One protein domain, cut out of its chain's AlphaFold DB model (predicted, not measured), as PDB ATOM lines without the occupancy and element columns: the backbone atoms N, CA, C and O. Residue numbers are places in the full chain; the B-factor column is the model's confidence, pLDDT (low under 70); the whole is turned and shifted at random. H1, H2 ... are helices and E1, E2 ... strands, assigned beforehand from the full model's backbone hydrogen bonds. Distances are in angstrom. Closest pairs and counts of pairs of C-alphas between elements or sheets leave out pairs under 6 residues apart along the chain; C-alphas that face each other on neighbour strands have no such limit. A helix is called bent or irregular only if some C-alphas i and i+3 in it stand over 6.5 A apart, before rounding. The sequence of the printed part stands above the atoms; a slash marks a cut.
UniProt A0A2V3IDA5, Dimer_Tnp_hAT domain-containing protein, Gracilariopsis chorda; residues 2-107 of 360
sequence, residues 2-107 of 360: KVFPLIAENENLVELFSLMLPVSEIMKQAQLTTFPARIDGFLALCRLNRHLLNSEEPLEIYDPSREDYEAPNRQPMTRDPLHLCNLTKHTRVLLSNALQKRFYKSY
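What this domain is: This is residues 2 to 107 of the 360 residues of the protein "Dimer_Tnp_hAT domain-containing protein" of Gracilariopsis chorda (UniProt A0A2V3IDA5). A small two-stranded ribbon, E1 and E2, packs through E1 on the long helix H1; H2 folds back along the last half of H1 to make a narrow helical hairpin, and H3 runs along another side of H1, near residues 12 to 19. The loop tip, residues 66 to 75, and both ends, residues 2 to 8 and 101 to 107, stick out from this body. The printed part has 106 residues with three named helices and two named strands, in the order H1, H2, E1, E2, H3; the sheet, E1 - E2, is antiparallel and the class is mostly helix. It is only just compact, close to loose, with a radius of gyration of the C-alphas of 15.5 A, and its elongated outline spans 48 by 31 by 27 A.

Where its parts are: E1 is residues 59 to 61, and E2 is residues 77 to 79. H1, residues 7 to 30, is 34.2 A long from C-alpha 7 at (145.318, 166.297, 136.767) to C-alpha 30 at (125.868, 138.865, 143.256). It is irregular, with C-alphas 8 and 11 7.9 A apart, and has a kink of 33 degrees near residue 14. H2, residues 37 to 52, is 19.9 A long. H3, residues 86 to 102, is 24.2 A long and ends with C-alpha 102 at (136.058, 138.049, 155.558).

How they stand to each other: E1 and E2 form a hairpin, antiparallel at 135 degrees between directions; N 59 and O 79 are 3.0 A apart and N 61 and O 77 2.8 A, both within hydrogen-bond range. The closest C-alphas of H1 and E1 are those of Ser 18 and Ile 61, 5.4 A apart. H1 and E2 are apart. With its residues 19 to 30 alone, H1 touches H2, and the two form a helical hairpin at a shallow tilt of 31 degrees, opposite ways; their closest C-alphas are those of Ala 30 and Gly 41, 5.2 A apart. H1 touches H3 at a shallow tilt of 22 degrees, the same way, the closest C-alphas being those of Leu 16 and Thr 88, 5.9 A apart. H2 and H3 only just touch, with 3 pairs of C-alphas within 8 A, the closest those of Asn 49 and Ser 96, 6.5 A apart. Every O i to N i+4 pair is within hydrogen-bond range in H2 and H3, and 16 of 20 are in H1.

The domain as a whole: The C-alphas of Lys 2 and Tyr 107, the two farthest apart, are 51.7 A apart. The printed part has no cut. The link from E1 to E2 is long, with 15 residues. The mean pLDDT of the printed part is 70.5, and 41 residues are under 70, among them residues 2 to 9, 28 to 47 and 100 to 107.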
ATOM      1  N   LYS A   2     141.742 177.260 136.823       36.72
ATOM      2  CA  LYS A   2     142.368 176.525 137.930       36.72
ATOM      3  C   LYS A   2     142.516 175.072 137.479       36.72
ATOM      4  O   LYS A   2     141.512 174.412 137.238       36.72
ATOM      5  N   VAL A   3     143.755 174.631 137.294       40.16
ATOM      6  CA  VAL A   3     144.104 173.232 137.024       40.16
ATOM      7  C   VAL A   3     143.590 172.424 138.216       40.16
ATOM      8  O   VAL A   3     143.942 172.725 139.357       40.16
ATOM      9  N   PHE A   4     142.679 171.481 137.970       46.53
ATOM     10  CA  PHE A   4     142.185 170.572 139.000       46.53
ATOM     11  C   PHE A   4     143.405 169.854 139.609       46.53
ATOM     12  O   PHE A   4     144.208 169.314 138.846       46.53
ATOM     13  N   PRO A   5     143.591 169.851 140.942       53.78
ATOM     14  CA  PRO A   5     144.822 169.355 141.569       53.78
ATOM     15  C   PRO A   5     145.117 167.873 141.279       53.78
ATOM     16  O   PRO A   5     146.253 167.440 141.414       53.78
ATOM     17  N   LEU A   6     144.117 167.123 140.808       55.16
ATOM     18  CA  LEU A   6     144.209 165.709 140.442       55.16
ATOM     19  C   LEU A   6     144.655 165.454 138.991       55.16
ATOM     20  O   LEU A   6     144.829 164.302 138.615       55.16
ATOM     21  N   ILE A   7     144.863 166.485 138.162       52.38
ATOM     22  CA  ILE A   7     145.318 166.297 136.767       52.38
ATOM     23  C   ILE A   7     146.703 165.631 136.723       52.38
ATOM     24  O   ILE A   7     146.967 164.829 135.832       52.38
ATOM     25  N   ALA A   8     147.558 165.905 137.713       54.19
ATOM     26  CA  ALA A   8     148.863 165.256 137.857       54.19
ATOM     27  C   ALA A   8     148.768 163.778 138.296       54.19
ATOM     28  O   ALA A   8     149.736 163.042 138.155       54.19
ATOM     29  N   GLU A   9     147.607 163.340 138.792       66.31
ATOM     30  CA  GLU A   9     147.345 161.981 139.283       66.31
ATOM     31  C   GLU A   9     146.278 161.259 138.448       66.31
ATOM     32  O   GLU A   9     145.706 160.259 138.887       66.31
ATOM     33  N   ASN A  10     146.002 161.747 137.233       73.69
ATOM     34  CA  ASN A  10     144.990 161.167 136.351       73.69
ATOM     35  C   ASN A  10     145.241 159.666 136.122       73.69
ATOM     36  O   ASN A  10     144.322 158.855 136.169       73.69
ATOM     37  N   GLU A  11     146.507 159.268 135.993       73.94
ATOM     38  CA  GLU A  11     146.885 157.861 135.855       73.94
ATOM     39  C   GLU A  11     146.544 157.021 137.092       73.94
ATOM     40  O   GLU A  11     146.072 155.897 136.937       73.94
ATOM     41  N   ASN A  12     146.705 157.566 138.303       81.38
ATOM     42  CA  ASN A  12     146.354 156.872 139.545       81.38
ATOM     43  C   ASN A  12     144.839 156.680 139.656       81.38
ATOM     44  O   ASN A  12     144.373 155.619 140.069       81.38
ATOM     45  N   LEU A  13     144.064 157.701 139.280       82.00
ATOM     46  CA  LEU A  13     142.603 157.640 139.295       82.00
ATOM     47  C   LEU A  13     142.068 156.646 138.268       82.00
ATOM     48  O   LEU A  13     141.164 155.875 138.583       82.00
ATOM     49  N   VAL A  14     142.649 156.631 137.069       83.12
ATOM     50  CA  VAL A  14     142.298 155.673 136.020       83.12
ATOM     51  C   VAL A  14     142.622 154.244 136.463       83.12
ATOM     52  O   VAL A  14     141.782 153.361 136.301       83.12
ATOM     53  N   GLU A  15     143.779 153.994 137.080       84.75
ATOM     54  CA  GLU A  15     144.116 152.662 137.607       84.75
ATOM     55  C   GLU A  15     143.191 152.222 138.745       84.75
ATOM     56  O   GLU A  15     142.703 151.092 138.741       84.75
ATOM     57  N   LEU A  16     142.887 153.110 139.694       84.00
ATOM     58  CA  LEU A  16     141.953 152.809 140.780       84.00
ATOM     59  C   LEU A  16     140.536 152.555 140.267       84.00
ATOM     60  O   LEU A  16     139.873 151.626 140.724       84.00
ATOM     61  N   PHE A  17     140.070 153.346 139.303       83.75
ATOM     62  CA  PHE A  17     138.782 153.119 138.659       83.75
ATOM     63  C   PHE A  17     138.755 151.762 137.948       83.75
ATOM     64  O   PHE A  17     137.813 150.991 138.122       83.75
ATOM     65  N   SER A  18     139.833 151.431 137.238       83.94
ATOM     66  CA  SER A  18     140.007 150.142 136.563       83.94
ATOM     67  C   SER A  18     140.013 148.961 137.536       83.94
ATOM     68  O   SER A  18     139.514 147.887 137.209       83.94
ATOM     69  N   LEU A  19     140.528 149.161 138.751       83.44
ATOM     70  CA  LEU A  19     140.486 148.172 139.825       83.44
ATOM     71  C   LEU A  19     139.074 148.010 140.411       83.44
ATOM     72  O   LEU A  19     138.647 146.896 140.700       83.44
ATOM     73  N   MET A  20     138.344 149.112 140.597       83.88
ATOM     74  CA  MET A  20     137.043 149.120 141.278       83.88
ATOM     75  C   MET A  20     135.869 148.747 140.370       83.88
ATOM     76  O   MET A  20     134.868 148.214 140.854       83.88
ATOM     77  N   LEU A  21     135.968 149.001 139.065       80.94
ATOM     78  CA  LEU A  21     134.886 148.756 138.115       80.94
ATOM     79  C   LEU A  21     134.457 147.272 138.093       80.94
ATOM     80  O   LEU A  21     133.271 147.016 138.332       80.94
ATOM     81  N   PRO A  22     135.363 146.282 137.937       78.56
ATOM     82  CA  PRO A  22     134.973 144.872 137.962       78.56
ATOM     83  C   PRO A  22     134.438 144.428 139.329       78.56
ATOM     84  O   PRO A  22     133.509 143.629 139.391       78.56
ATOM     85  N   VAL A  23     134.974 144.976 140.429       77.81
ATOM     86  CA  VAL A  23     134.477 144.708 141.792       77.81
ATOM     87  C   VAL A  23     133.010 145.133 141.905       77.81
ATOM     88  O   VAL A  23     132.178 144.373 142.396       77.81
ATOM     89  N   SER A  24     132.679 146.329 141.409       76.19
ATOM     90  CA  SER A  24     131.313 146.856 141.441       76.19
ATOM     91  C   SER A  24     130.346 146.032 140.590       76.19
ATOM     92  O   SER A  24     129.201 145.826 140.991       76.19
ATOM     93  N   GLU A  25     130.807 145.515 139.450       72.56
ATOM     94  CA  GLU A  25     129.989 144.678 138.578       72.56
ATOM     95  C   GLU A  25     129.707 143.325 139.231       72.56
ATOM     96  O   GLU A  25     128.560 142.896 139.290       72.56
ATOM     97  N   ILE A  26     130.716 142.710 139.852       70.69
ATOM     98  CA  ILE A  26     130.542 141.473 140.623       70.69
ATOM     99  C   ILE A  26     129.547 141.674 141.765       70.69
ATOM    100  O   ILE A  26     128.689 140.823 141.983       70.69
ATOM    101  N   MET A  27     129.618 142.805 142.474       70.94
ATOM    102  CA  MET A  27     128.660 143.118 143.536       70.94
ATOM    103  C   MET A  27     127.225 143.240 143.006       70.94
ATOM    104  O   MET A  27     126.310 142.725 143.645       70.94
ATOM    105  N   LYS A  28     127.019 143.866 141.840       69.94
ATOM    106  CA  LYS A  28     125.693 143.945 141.199       69.94
ATOM    107  C   LYS A  28     125.190 142.567 140.778       69.94
ATOM    108  O   LYS A  28     124.045 142.230 141.062       69.94
ATOM    109  N   GLN A  29     126.045 141.758 140.154       62.44
ATOM    110  CA  GLN A  29     125.702 140.399 139.725       62.44
ATOM    111  C   GLN A  29     125.373 139.494 140.922       62.44
ATOM    112  O   GLN A  29     124.404 138.741 140.880       62.44
ATOM    113  N   ALA A  30     126.109 139.621 142.028       59.38
ATOM    114  CA  ALA A  30     125.868 138.865 143.256       59.38
ATOM    115  C   ALA A  30     124.544 139.228 143.955       59.38
ATOM    116  O   ALA A  30     124.015 138.421 144.719       59.38
ATOM    117  N   GLN A  31     123.994 140.420 143.702       65.88
ATOM    118  CA  GLN A  31     122.683 140.838 144.211       65.88
ATOM    119  C   GLN A  31     121.512 140.283 143.381       65.88
ATOM    120  O   GLN A  31     120.362 140.354 143.822       65.88
ATOM    121  N   LEU A  32     121.773 139.709 142.200       57.59
ATOM    122  CA  LEU A  32     120.740 139.080 141.381       57.59
ATOM    123  C   LEU A  32     120.306 137.743 141.998       57.59
ATOM    124  O   LEU A  32     121.110 136.895 142.377       57.59
ATOM    125  N   THR A  33     118.994 137.534 142.096       50.53
ATOM    126  CA  THR A  33     118.410 136.364 142.774       50.53
ATOM    127  C   THR A  33     118.222 135.150 141.857       50.53
ATOM    128  O   THR A  33     117.924 134.055 142.352       50.53
ATOM    129  N   THR A  34     118.428 135.320 140.548       46.91
ATOM    130  CA  THR A  34     118.220 134.323 139.489       46.91
ATOM    131  C   THR A  34     119.407 133.360 139.342       46.91
ATOM    132  O   THR A  34     120.567 133.713 139.523       46.91
ATOM    133  N   PHE A  35     119.125 132.099 139.018       42.56
ATOM    134  CA  PHE A  35     120.132 131.147 138.528       42.56
ATOM    135  C   PHE A  35     120.400 131.467 137.040       42.56
ATOM    136  O   PHE A  35     119.412 131.716 136.348       42.56
ATOM    137  N   PRO A  36     121.651 131.515 136.519       47.91
ATOM    138  CA  PRO A  36     122.937 131.056 137.070       47.91
ATOM    139  C   PRO A  36     123.819 132.143 137.727       47.91
ATOM    140  O   PRO A  36     124.972 131.858 138.051       47.91
ATOM    141  N   ALA A  37     123.294 133.344 138.010       52.16
ATOM    142  CA  ALA A  37     124.067 134.499 138.505       52.16
ATOM    143  C   ALA A  37     124.913 134.223 139.768       52.16
ATOM    144  O   ALA A  37     125.916 134.886 140.022       52.16
ATOM    145  N   ARG A  38     124.555 133.196 140.551       52.94
ATOM    146  CA  ARG A  38     125.306 132.748 141.737       52.94
ATOM    147  C   ARG A  38     126.619 132.034 141.394       52.94
ATOM    148  O   ARG A  38     127.608 132.221 142.096       52.94
ATOM    149  N   ILE A  39     126.636 131.238 140.323       52.56
ATOM    150  CA  ILE A  39     127.849 130.573 139.817       52.56
ATOM    151  C   ILE A  39     128.751 131.612 139.158       52.56
ATOM    152  O   ILE A  39     129.956 131.617 139.397       52.56
ATOM    153  N   ASP A  40     128.161 132.532 138.395       53.47
ATOM    154  CA  ASP A  40     128.893 133.629 137.763       53.47
ATOM    155  C   ASP A  40     129.527 134.553 138.806       53.47
ATOM    156  O   ASP A  40     130.702 134.892 138.686       53.47
ATOM    157  N   GLY A  41     128.810 134.878 139.887       61.41
ATOM    158  CA  GLY A  41     129.350 135.641 141.014       61.41
ATOM    159  C   GLY A  41     130.526 134.940 141.699       61.41
ATOM    160  O   GLY A  41     131.546 135.573 141.973       61.41
ATOM    161  N   PHE A  42     130.434 133.624 141.920       61.03
ATOM    162  CA  PHE A  42     131.529 132.841 142.499       61.03
ATOM    163  C   PHE A  42     132.751 132.768 141.570       61.03
ATOM    164  O   PHE A  42     133.869 133.071 141.986       61.03
ATOM    165  N   LEU A  43     132.552 132.437 140.290       58.69
ATOM    166  CA  LEU A  43     133.633 132.404 139.300       58.69
ATOM    167  C   LEU A  43     134.284 133.779 139.127       58.69
ATOM    168  O   LEU A  43     135.505 133.872 138.976       58.69
ATOM    169  N   ALA A  44     133.495 134.850 139.185       63.00
ATOM    170  CA  ALA A  44     134.006 136.206 139.108       63.00
ATOM    171  C   ALA A  44     134.793 136.602 140.368       63.00
ATOM    172  O   ALA A  44     135.840 137.231 140.237       63.00
ATOM    173  N   LEU A  45     134.386 136.155 141.564       67.12
ATOM    174  CA  LEU A  45     135.173 136.301 142.797       67.12
ATOM    175  C   LEU A  45     136.514 135.555 142.723       67.12
ATOM    176  O   LEU A  45     137.545 136.106 143.113       67.12
ATOM    177  N   CYS A  46     136.534 134.333 142.181       63.59
ATOM    178  CA  CYS A  46     137.776 133.585 141.971       63.59
ATOM    179  C   CYS A  46     138.712 134.298 140.983       63.59
ATOM    180  O   CYS A  46     139.907 134.437 141.253       63.59
ATOM    181  N   ARG A  47     138.175 134.794 139.858       66.88
ATOM    182  CA  ARG A  47     138.940 135.590 138.879       66.88
ATOM    183  C   ARG A  47     139.482 136.878 139.493       66.88
ATOM    184  O   ARG A  47     140.642 137.219 139.269       66.88
ATOM    185  N   LEU A  48     138.664 137.559 140.290       75.62
ATOM    186  CA  LEU A  48     139.028 138.783 140.991       75.62
ATOM    187  C   LEU A  48     140.189 138.538 141.959       75.62
ATOM    188  O   LEU A  48     141.151 139.297 141.942       75.62
ATOM    189  N   ASN A  49     140.155 137.452 142.734       70.75
ATOM    190  CA  ASN A  49     141.237 137.133 143.663       70.75
ATOM    191  C   ASN A  49     142.548 136.770 142.948       70.75
ATOM    192  O   ASN A  49     143.624 137.175 143.378       70.75
ATOM    193  N   ARG A  50     142.466 136.011 141.850       66.38
ATOM    194  CA  ARG A  50     143.651 135.490 141.161       66.38
ATOM    195  C   ARG A  50     144.352 136.515 140.273       66.38
ATOM    196  O   ARG A  50     145.576 136.512 140.210       66.38
ATOM    197  N   HIS A  51     143.580 137.332 139.564       73.75
ATOM    198  CA  HIS A  51     144.115 138.237 138.551       73.75
ATOM    199  C   HIS A  51     144.030 139.686 139.019       73.75
ATOM    200  O   HIS A  51     145.043 140.355 139.176       73.75
ATOM    201  N   LEU A  52     142.822 140.171 139.311       79.25
ATOM    202  CA  LEU A  52     142.606 141.599 139.547       79.25
ATOM    203  C   LEU A  52     143.252 142.108 140.844       79.25
ATOM    204  O   LEU A  52     143.793 143.213 140.864       79.25
ATOM    205  N   LEU A  53     143.173 141.321 141.921       79.44
ATOM    206  CA  LEU A  53     143.719 141.663 143.237       79.44
ATOM    207  C   LEU A  53     145.156 141.176 143.453       79.44
ATOM    208  O   LEU A  53     145.751 141.494 144.481       79.44
ATOM    209  N   ASN A  54     145.725 140.435 142.503       77.88
ATOM    210  CA  ASN A  54     147.113 140.009 142.574       77.88
ATOM    211  C   ASN A  54     148.032 141.179 142.184       77.88
ATOM    212  O   ASN A  54     147.857 141.807 141.138       77.88
ATOM    213  N   SER A  55     148.996 141.515 143.044       75.75
ATOM    214  CA  SER A  55     149.943 142.607 142.788       75.75
ATOM    215  C   SER A  55     150.882 142.318 141.619       75.75
ATOM    216  O   SER A  55     151.338 143.264 140.985       75.75
ATOM    217  N   GLU A  56     151.117 141.039 141.320       76.56
ATOM    218  CA  GLU A  56     152.076 140.567 140.316       76.56
ATOM    219  C   GLU A  56     151.464 140.385 138.917       76.56
ATOM    220  O   GLU A  56     152.165 140.024 137.978       76.56
ATOM    221  N   GLU A  57     150.161 140.626 138.754       79.88
ATOM    222  CA  GLU A  57     149.446 140.445 137.484       79.88
ATOM    223  C   GLU A  57     149.154 141.792 136.799       79.88
ATOM    224  O   GLU A  57     148.907 142.801 137.478       79.88
ATOM    225  N   PRO A  58     149.167 141.853 135.455       83.62
ATOM    226  CA  PRO A  58     148.858 143.077 134.728       83.62
ATOM    227  C   PRO A  58     147.438 143.580 135.030       83.62
ATOM    228  O   PRO A  58     146.527 142.814 135.342       83.62
ATOM    229  N   LEU A  59     147.240 144.898 134.964       83.50
ATOM    230  CA  LEU A  59     145.926 145.524 135.146       83.50
ATOM    231  C   LEU A  59     145.350 145.933 133.793       83.50
ATOM    232  O   LEU A  59     145.988 146.680 133.054       83.50
ATOM    233  N   GLU A  60     144.130 145.500 133.489       83.50
ATOM    234  CA  GLU A  60     143.359 146.077 132.388       83.50
ATOM    235  C   GLU A  60     142.934 147.503 132.739       83.50
ATOM    236  O   GLU A  60     142.332 147.732 133.783       83.50
ATOM    237  N   ILE A  61     143.248 148.457 131.868       83.25
ATOM    238  CA  ILE A  61     143.017 149.880 132.076       83.25
ATOM    239  C   ILE A  61     141.755 150.340 131.349       83.25
ATOM    240  O   ILE A  61     141.680 150.394 130.116       83.25
ATOM    241  N   TYR A  62     140.788 150.765 132.150       78.81
ATOM    242  CA  TYR A  62     139.522 151.349 131.749       78.81
ATOM    243  C   TYR A  62     139.597 152.872 131.883       78.81
ATOM    244  O   TYR A  62     139.181 153.430 132.889       78.81
ATOM    245  N   ASP A  63     140.133 153.551 130.866       80.88
ATOM    246  CA  ASP A  63     140.126 155.021 130.793       80.88
ATOM    247  C   ASP A  63     138.850 155.548 130.100       80.88
ATOM    248  O   ASP A  63     138.704 155.316 128.893       80.88
ATOM    249  N   PRO A  64     137.941 156.246 130.815       76.38
ATOM    250  CA  PRO A  64     136.729 156.855 130.252       76.38
ATOM    251  C   PRO A  64     136.993 158.020 129.296       76.38
ATOM    252  O   PRO A  64     136.099 158.426 128.562       76.38
ATOM    253  N   SER A  65     138.207 158.570 129.303       76.75
ATOM    254  CA  SER A  65     138.587 159.721 128.478       76.75
ATOM    255  C   SER A  65     138.939 159.328 127.041       76.75
ATOM    256  O   SER A  65     139.188 160.201 126.209       76.75
ATOM    257  N   ARG A  66     139.002 158.023 126.739       76.25
ATOM    258  CA  ARG A  66     139.311 157.519 125.399       76.25
ATOM    259  C   ARG A  66     138.093 157.568 124.482       76.25
ATOM    260  O   ARG A  66     136.993 157.186 124.867       76.25
ATOM    261  N   GLU A  67     138.330 157.931 123.226       73.00
ATOM    262  CA  GLU A  67     137.300 157.970 122.180       73.00
ATOM    263  C   GLU A  67     136.669 156.595 121.907       73.00
ATOM    264  O   GLU A  67     135.501 156.509 121.541       73.00
ATOM    265  N   ASP A  68     137.417 155.508 122.123       72.19
ATOM    266  CA  ASP A  68     136.957 154.130 121.935       72.19
ATOM    267  C   ASP A  68     136.348 153.502 123.201       72.19
ATOM    268  O   ASP A  68     136.100 152.296 123.214       72.19
ATOM    269  N   TYR A  69     136.088 154.283 124.260       70.69
ATOM    270  CA  TYR A  69     135.592 153.763 125.540       70.69
ATOM    271  C   TYR A  69     134.283 152.970 125.405       70.69
ATOM    272  O   TYR A  69     134.180 151.882 125.972       70.69
ATOM    273  N   GLU A  70     133.321 153.479 124.628       71.75
ATOM    274  CA  GLU A  70     132.011 152.844 124.396       71.75
ATOM    275  C   GLU A  70     131.995 151.894 123.184       71.75
ATOM    276  O   GLU A  70     130.952 151.331 122.841       71.75
ATOM    277  N   ALA A  71     133.130 151.703 122.504       76.38
ATOM    278  CA  ALA A  71     133.171 150.881 121.303       76.38
ATOM    279  C   ALA A  71     132.991 149.387 121.655       76.38
ATOM    280  O   ALA A  71     133.763 148.845 122.450       76.38
ATOM    281  N   PRO A  72     132.051 148.664 121.016       61.81
ATOM    282  CA  PRO A  72     131.759 147.264 121.344       61.81
ATOM    283  C   PRO A  72     132.925 146.294 121.071       61.81
ATOM    284  O   PRO A  72     132.940 145.196 121.614       61.81
ATOM    285  N   ASN A  73     133.916 146.705 120.270       68.81
ATOM    286  CA  ASN A  73     135.114 145.923 119.941       68.81
ATOM    287  C   ASN A  73     136.402 146.543 120.512       68.81
ATOM    288  O   ASN A  73     137.481 146.361 119.941       68.81
ATOM    289  N   ARG A  74     136.303 147.328 121.592       70.38
ATOM    290  CA  ARG A  74     137.472 147.945 122.224       70.38
ATOM    291  C   ARG A  74     138.497 146.876 122.605       70.38
ATOM    292  O   ARG A  74     138.171 145.902 123.280       70.38
ATOM    293  N   GLN A  75     139.751 147.093 122.218       67.44
ATOM    294  CA  GLN A  75     140.844 146.248 122.686       67.44
ATOM    295  C   GLN A  75     141.210 146.632 124.128       67.44
ATOM    296  O   GLN A  75     141.508 147.807 124.382       67.44
ATOM    297  N   PRO A  76     141.190 145.681 125.078       67.56
ATOM    298  CA  PRO A  76     141.602 145.948 126.448       67.56
ATOM    299  C   PRO A  76     143.090 146.308 126.469       67.56
ATOM    300  O   PRO A  76     143.925 145.616 125.887       67.56
ATOM    301  N   MET A  77     143.424 147.421 127.119       75.56
ATOM    302  CA  MET A  77     144.808 147.854 127.282       75.56
ATOM    303  C   MET A  77     145.309 147.372 128.636       75.56
ATOM    304  O   MET A  77     144.735 147.728 129.658       75.56
ATOM    305  N   THR A  78     146.375 146.581 128.660       81.31
ATOM    306  CA  THR A  78     146.960 146.061 129.899       81.31
ATOM    307  C   THR A  78     148.202 146.854 130.289       81.31
ATOM    308  O   THR A  78     149.073 147.085 129.451       81.31
ATOM    309  N   ARG A  79     148.310 147.248 131.561       80.88
ATOM    310  CA  ARG A  79     149.546 147.780 132.152       80.88
ATOM    311  C   ARG A  79     150.287 146.689 132.908       80.88
ATOM    312  O   ARG A  79     149.686 145.952 133.685       80.88
ATOM    313  N   ASP A  80     151.594 146.632 132.679       83.38
ATOM    314  CA  ASP A  80     152.505 145.724 133.369       83.38
ATOM    315  C   ASP A  80     152.599 146.070 134.871       83.38
ATOM    316  O   ASP A  80     152.639 147.261 135.213       83.38
ATOM    317  N   PRO A  81     152.665 145.066 135.766       78.00
ATOM    318  CA  PRO A  81     152.808 145.262 137.209       78.00
ATOM    319  C   PRO A  81     153.919 146.233 137.615       78.00
ATOM    320  O   PRO A  81     153.754 147.009 138.559       78.00
ATOM    321  N   LEU A  82     155.052 146.238 136.911       80.38
ATOM    322  CA  LEU A  82     156.190 147.102 137.232       80.38
ATOM    323  C   LEU A  82     155.853 148.587 137.058       80.38
ATOM    324  O   LEU A  82     156.368 149.418 137.805       80.38
ATOM    325  N   HIS A  83     154.939 148.898 136.140       81.81
ATOM    326  CA  HIS A  83     154.537 150.256 135.778       81.81
ATOM    327  C   HIS A  83     153.260 150.739 136.479       81.81
ATOM    328  O   HIS A  83     152.875 151.888 136.282       81.81
ATOM    329  N   LEU A  84     152.622 149.903 137.307       81.75
ATOM    330  CA  LEU A  84     151.476 150.319 138.122       81.75
ATOM    331  C   LEU A  84     151.898 151.241 139.262       81.75
ATOM    332  O   LEU A  84     152.968 151.070 139.865       81.75
ATOM    333  N   CYS A  85     151.016 152.171 139.623       83.62
ATOM    334  CA  CYS A  85     151.283 153.082 140.719       83.62
ATOM    335  C   CYS A  85     151.249 152.354 142.076       83.62
ATOM    336  O   CYS A  85     150.547 151.358 142.287       83.62
ATOM    337  N   ASN A  86     152.022 152.869 143.035       82.00
ATOM    338  CA  ASN A  86     152.125 152.266 144.367       82.00
ATOM    339  C   ASN A  86     150.778 152.229 145.099       82.00
ATOM    340  O   ASN A  86     150.532 151.307 145.875       82.00
ATOM    341  N   LEU A  87     149.902 153.202 144.831       82.69
ATOM    342  CA  LEU A  87     148.562 153.254 145.403       82.69
ATOM    343  C   LEU A  87     147.721 152.060 144.931       82.69
ATOM    344  O   LEU A  87     147.210 151.321 145.766       82.69
ATOM    345  N   THR A  88     147.674 151.795 143.623       81.81
ATOM    346  CA  THR A  88     146.981 150.637 143.033       81.81
ATOM    347  C   THR A  88     147.512 149.316 143.588       81.81
ATOM    348  O   THR A  88     146.730 148.456 143.998       81.81
ATOM    349  N   LYS A  89     148.842 149.164 143.668       81.31
ATOM    350  CA  LYS A  89     149.486 147.972 144.250       81.31
ATOM    351  C   LYS A  89     149.072 147.764 145.704       81.31
ATOM    352  O   LYS A  89     148.698 146.660 146.092       81.31
ATOM    353  N   HIS A  90     149.096 148.827 146.505       82.62
ATOM    354  CA  HIS A  90     148.721 148.756 147.912       82.62
ATOM    355  C   HIS A  90     147.233 148.428 148.094       82.62
ATOM    356  O   HIS A  90     146.880 147.566 148.899       82.62
ATOM    357  N   THR A  91     146.354 149.046 147.300       83.50
ATOM    358  CA  THR A  91     144.912 148.775 147.326       83.50
ATOM    359  C   THR A  91     144.596 147.330 146.941       83.50
ATOM    360  O   THR A  91     143.774 146.704 147.609       83.50
ATOM    361  N   ARG A  92     145.282 146.759 145.938       86.31
ATOM    362  CA  ARG A  92     145.167 145.332 145.573       86.31
ATOM    363  C   ARG A  92     145.453 144.410 146.759       86.31
ATOM    364  O   ARG A  92     144.629 143.555 147.083       86.31
ATOM    365  N   VAL A  93     146.559 144.649 147.465       82.06
ATOM    366  CA  VAL A  93     146.948 143.867 148.652       82.06
ATOM    367  C   VAL A  93     145.922 144.004 149.781       82.06
ATOM    368  O   VAL A  93     145.529 143.007 150.387       82.06
ATOM    369  N   LEU A  94     145.447 145.222 150.062       82.94
ATOM    370  CA  LEU A  94     144.441 145.454 151.104       82.94
ATOM    371  C   LEU A  94     143.114 144.753 150.793       82.94
ATOM    372  O   LEU A  94     142.535 144.121 151.680       82.94
ATOM    373  N   LEU A  95     142.646 144.834 149.545       80.62
ATOM    374  CA  LEU A  95     141.426 144.163 149.101       80.62
ATOM    375  C   LEU A  95     141.573 142.640 149.138       80.62
ATOM    376  O   LEU A  95     140.662 141.965 149.614       80.62
ATOM    377  N   SER A  96     142.723 142.104 148.716       80.25
ATOM    378  CA  SER A  96     143.019 140.667 148.788       80.25
ATOM    379  C   SER A  96     142.977 140.174 150.237       80.25
ATOM    380  O   SER A  96     142.231 139.251 150.564       80.25
ATOM    381  N   ASN A  97     143.656 140.869 151.153       75.19
ATOM    382  CA  ASN A  97     143.645 140.538 152.581       75.19
ATOM    383  C   ASN A  97     142.244 140.633 153.202       75.19
ATOM    384  O   ASN A  97     141.866 139.797 154.029       75.19
ATOM    385  N   ALA A  98     141.458 141.644 152.822       74.50
ATOM    386  CA  ALA A  98     140.086 141.797 153.290       74.50
ATOM    387  C   ALA A  98     139.190 140.651 152.798       74.50
ATOM    388  O   ALA A  98     138.427 140.101 153.598       74.50
ATOM    389  N   LEU A  99     139.322 140.261 151.527       71.69
ATOM    390  CA  LEU A  99     138.617 139.122 150.942       71.69
ATOM    391  C   LEU A  99     139.005 137.822 151.662       71.69
ATOM    392  O   LEU A  99     138.130 137.074 152.094       71.69
ATOM    393  N   GLN A 100     140.296 137.603 151.908       66.38
ATOM    394  CA  GLN A 100     140.783 136.422 152.619       66.38
ATOM    395  C   GLN A 100     140.282 136.352 154.060       66.38
ATOM    396  O   GLN A 100     139.834 135.302 154.515       66.38
ATOM    397  N   LYS A 101     140.284 137.477 154.779       65.62
ATOM    398  CA  LYS A 101     139.828 137.532 156.172       65.62
ATOM    399  C   LYS A 101     138.313 137.384 156.313       65.62
ATOM    400  O   LYS A 101     137.870 136.775 157.282       65.62
ATOM    401  N   ARG A 102     137.525 137.992 155.424       65.06
ATOM    402  CA  ARG A 102     136.058 138.049 155.558       65.06
ATOM    403  C   ARG A 102     135.355 136.894 154.861       65.06
ATOM    404  O   ARG A 102     134.361 136.407 155.381       65.06
ATOM    405  N   PHE A 103     135.871 136.470 153.712       60.25
ATOM    406  CA  PHE A 103     135.311 135.366 152.947       60.25
ATOM    407  C   PHE A 103     136.011 134.064 153.337       60.25
ATOM    408  O   PHE A 103     135.398 133.220 153.974       60.25
ATOM    409  N   TYR A 104     137.315 133.928 153.077       55.06
ATOM    410  CA  TYR A 104     138.010 132.636 153.181       55.06
ATOM    411  C   TYR A 104     138.305 132.152 154.610       55.06
ATOM    412  O   TYR A 104     138.253 130.955 154.867       55.06
ATOM    413  N   LYS A 105     138.547 133.041 155.583       53.19
ATOM    414  CA  LYS A 105     138.759 132.639 156.990       53.19
ATOM    415  C   LYS A 105     137.530 131.945 157.594       53.19
ATOM    416  O   LYS A 105     137.691 131.122 158.487       53.19
ATOM    417  N   SER A 106     136.330 132.231 157.078       46.94
ATOM    418  CA  SER A 106     135.103 131.500 157.421       46.94
ATOM    419  C   SER A 106     135.147 130.023 157.007       46.94
ATOM    420  O   SER A 106     134.400 129.230 157.571       46.94
ATOM    421  N   TYR A 107     135.989 129.663 156.032       45.47
ATOM    422  CA  TYR A 107     136.106 128.310 155.474       45.47
ATOM    423  C   TYR A 107     137.331 127.538 155.998       45.47
ATOM    424  O   TYR A 107     137.385 126.327 155.859       45.47
TER     425      TYR A 107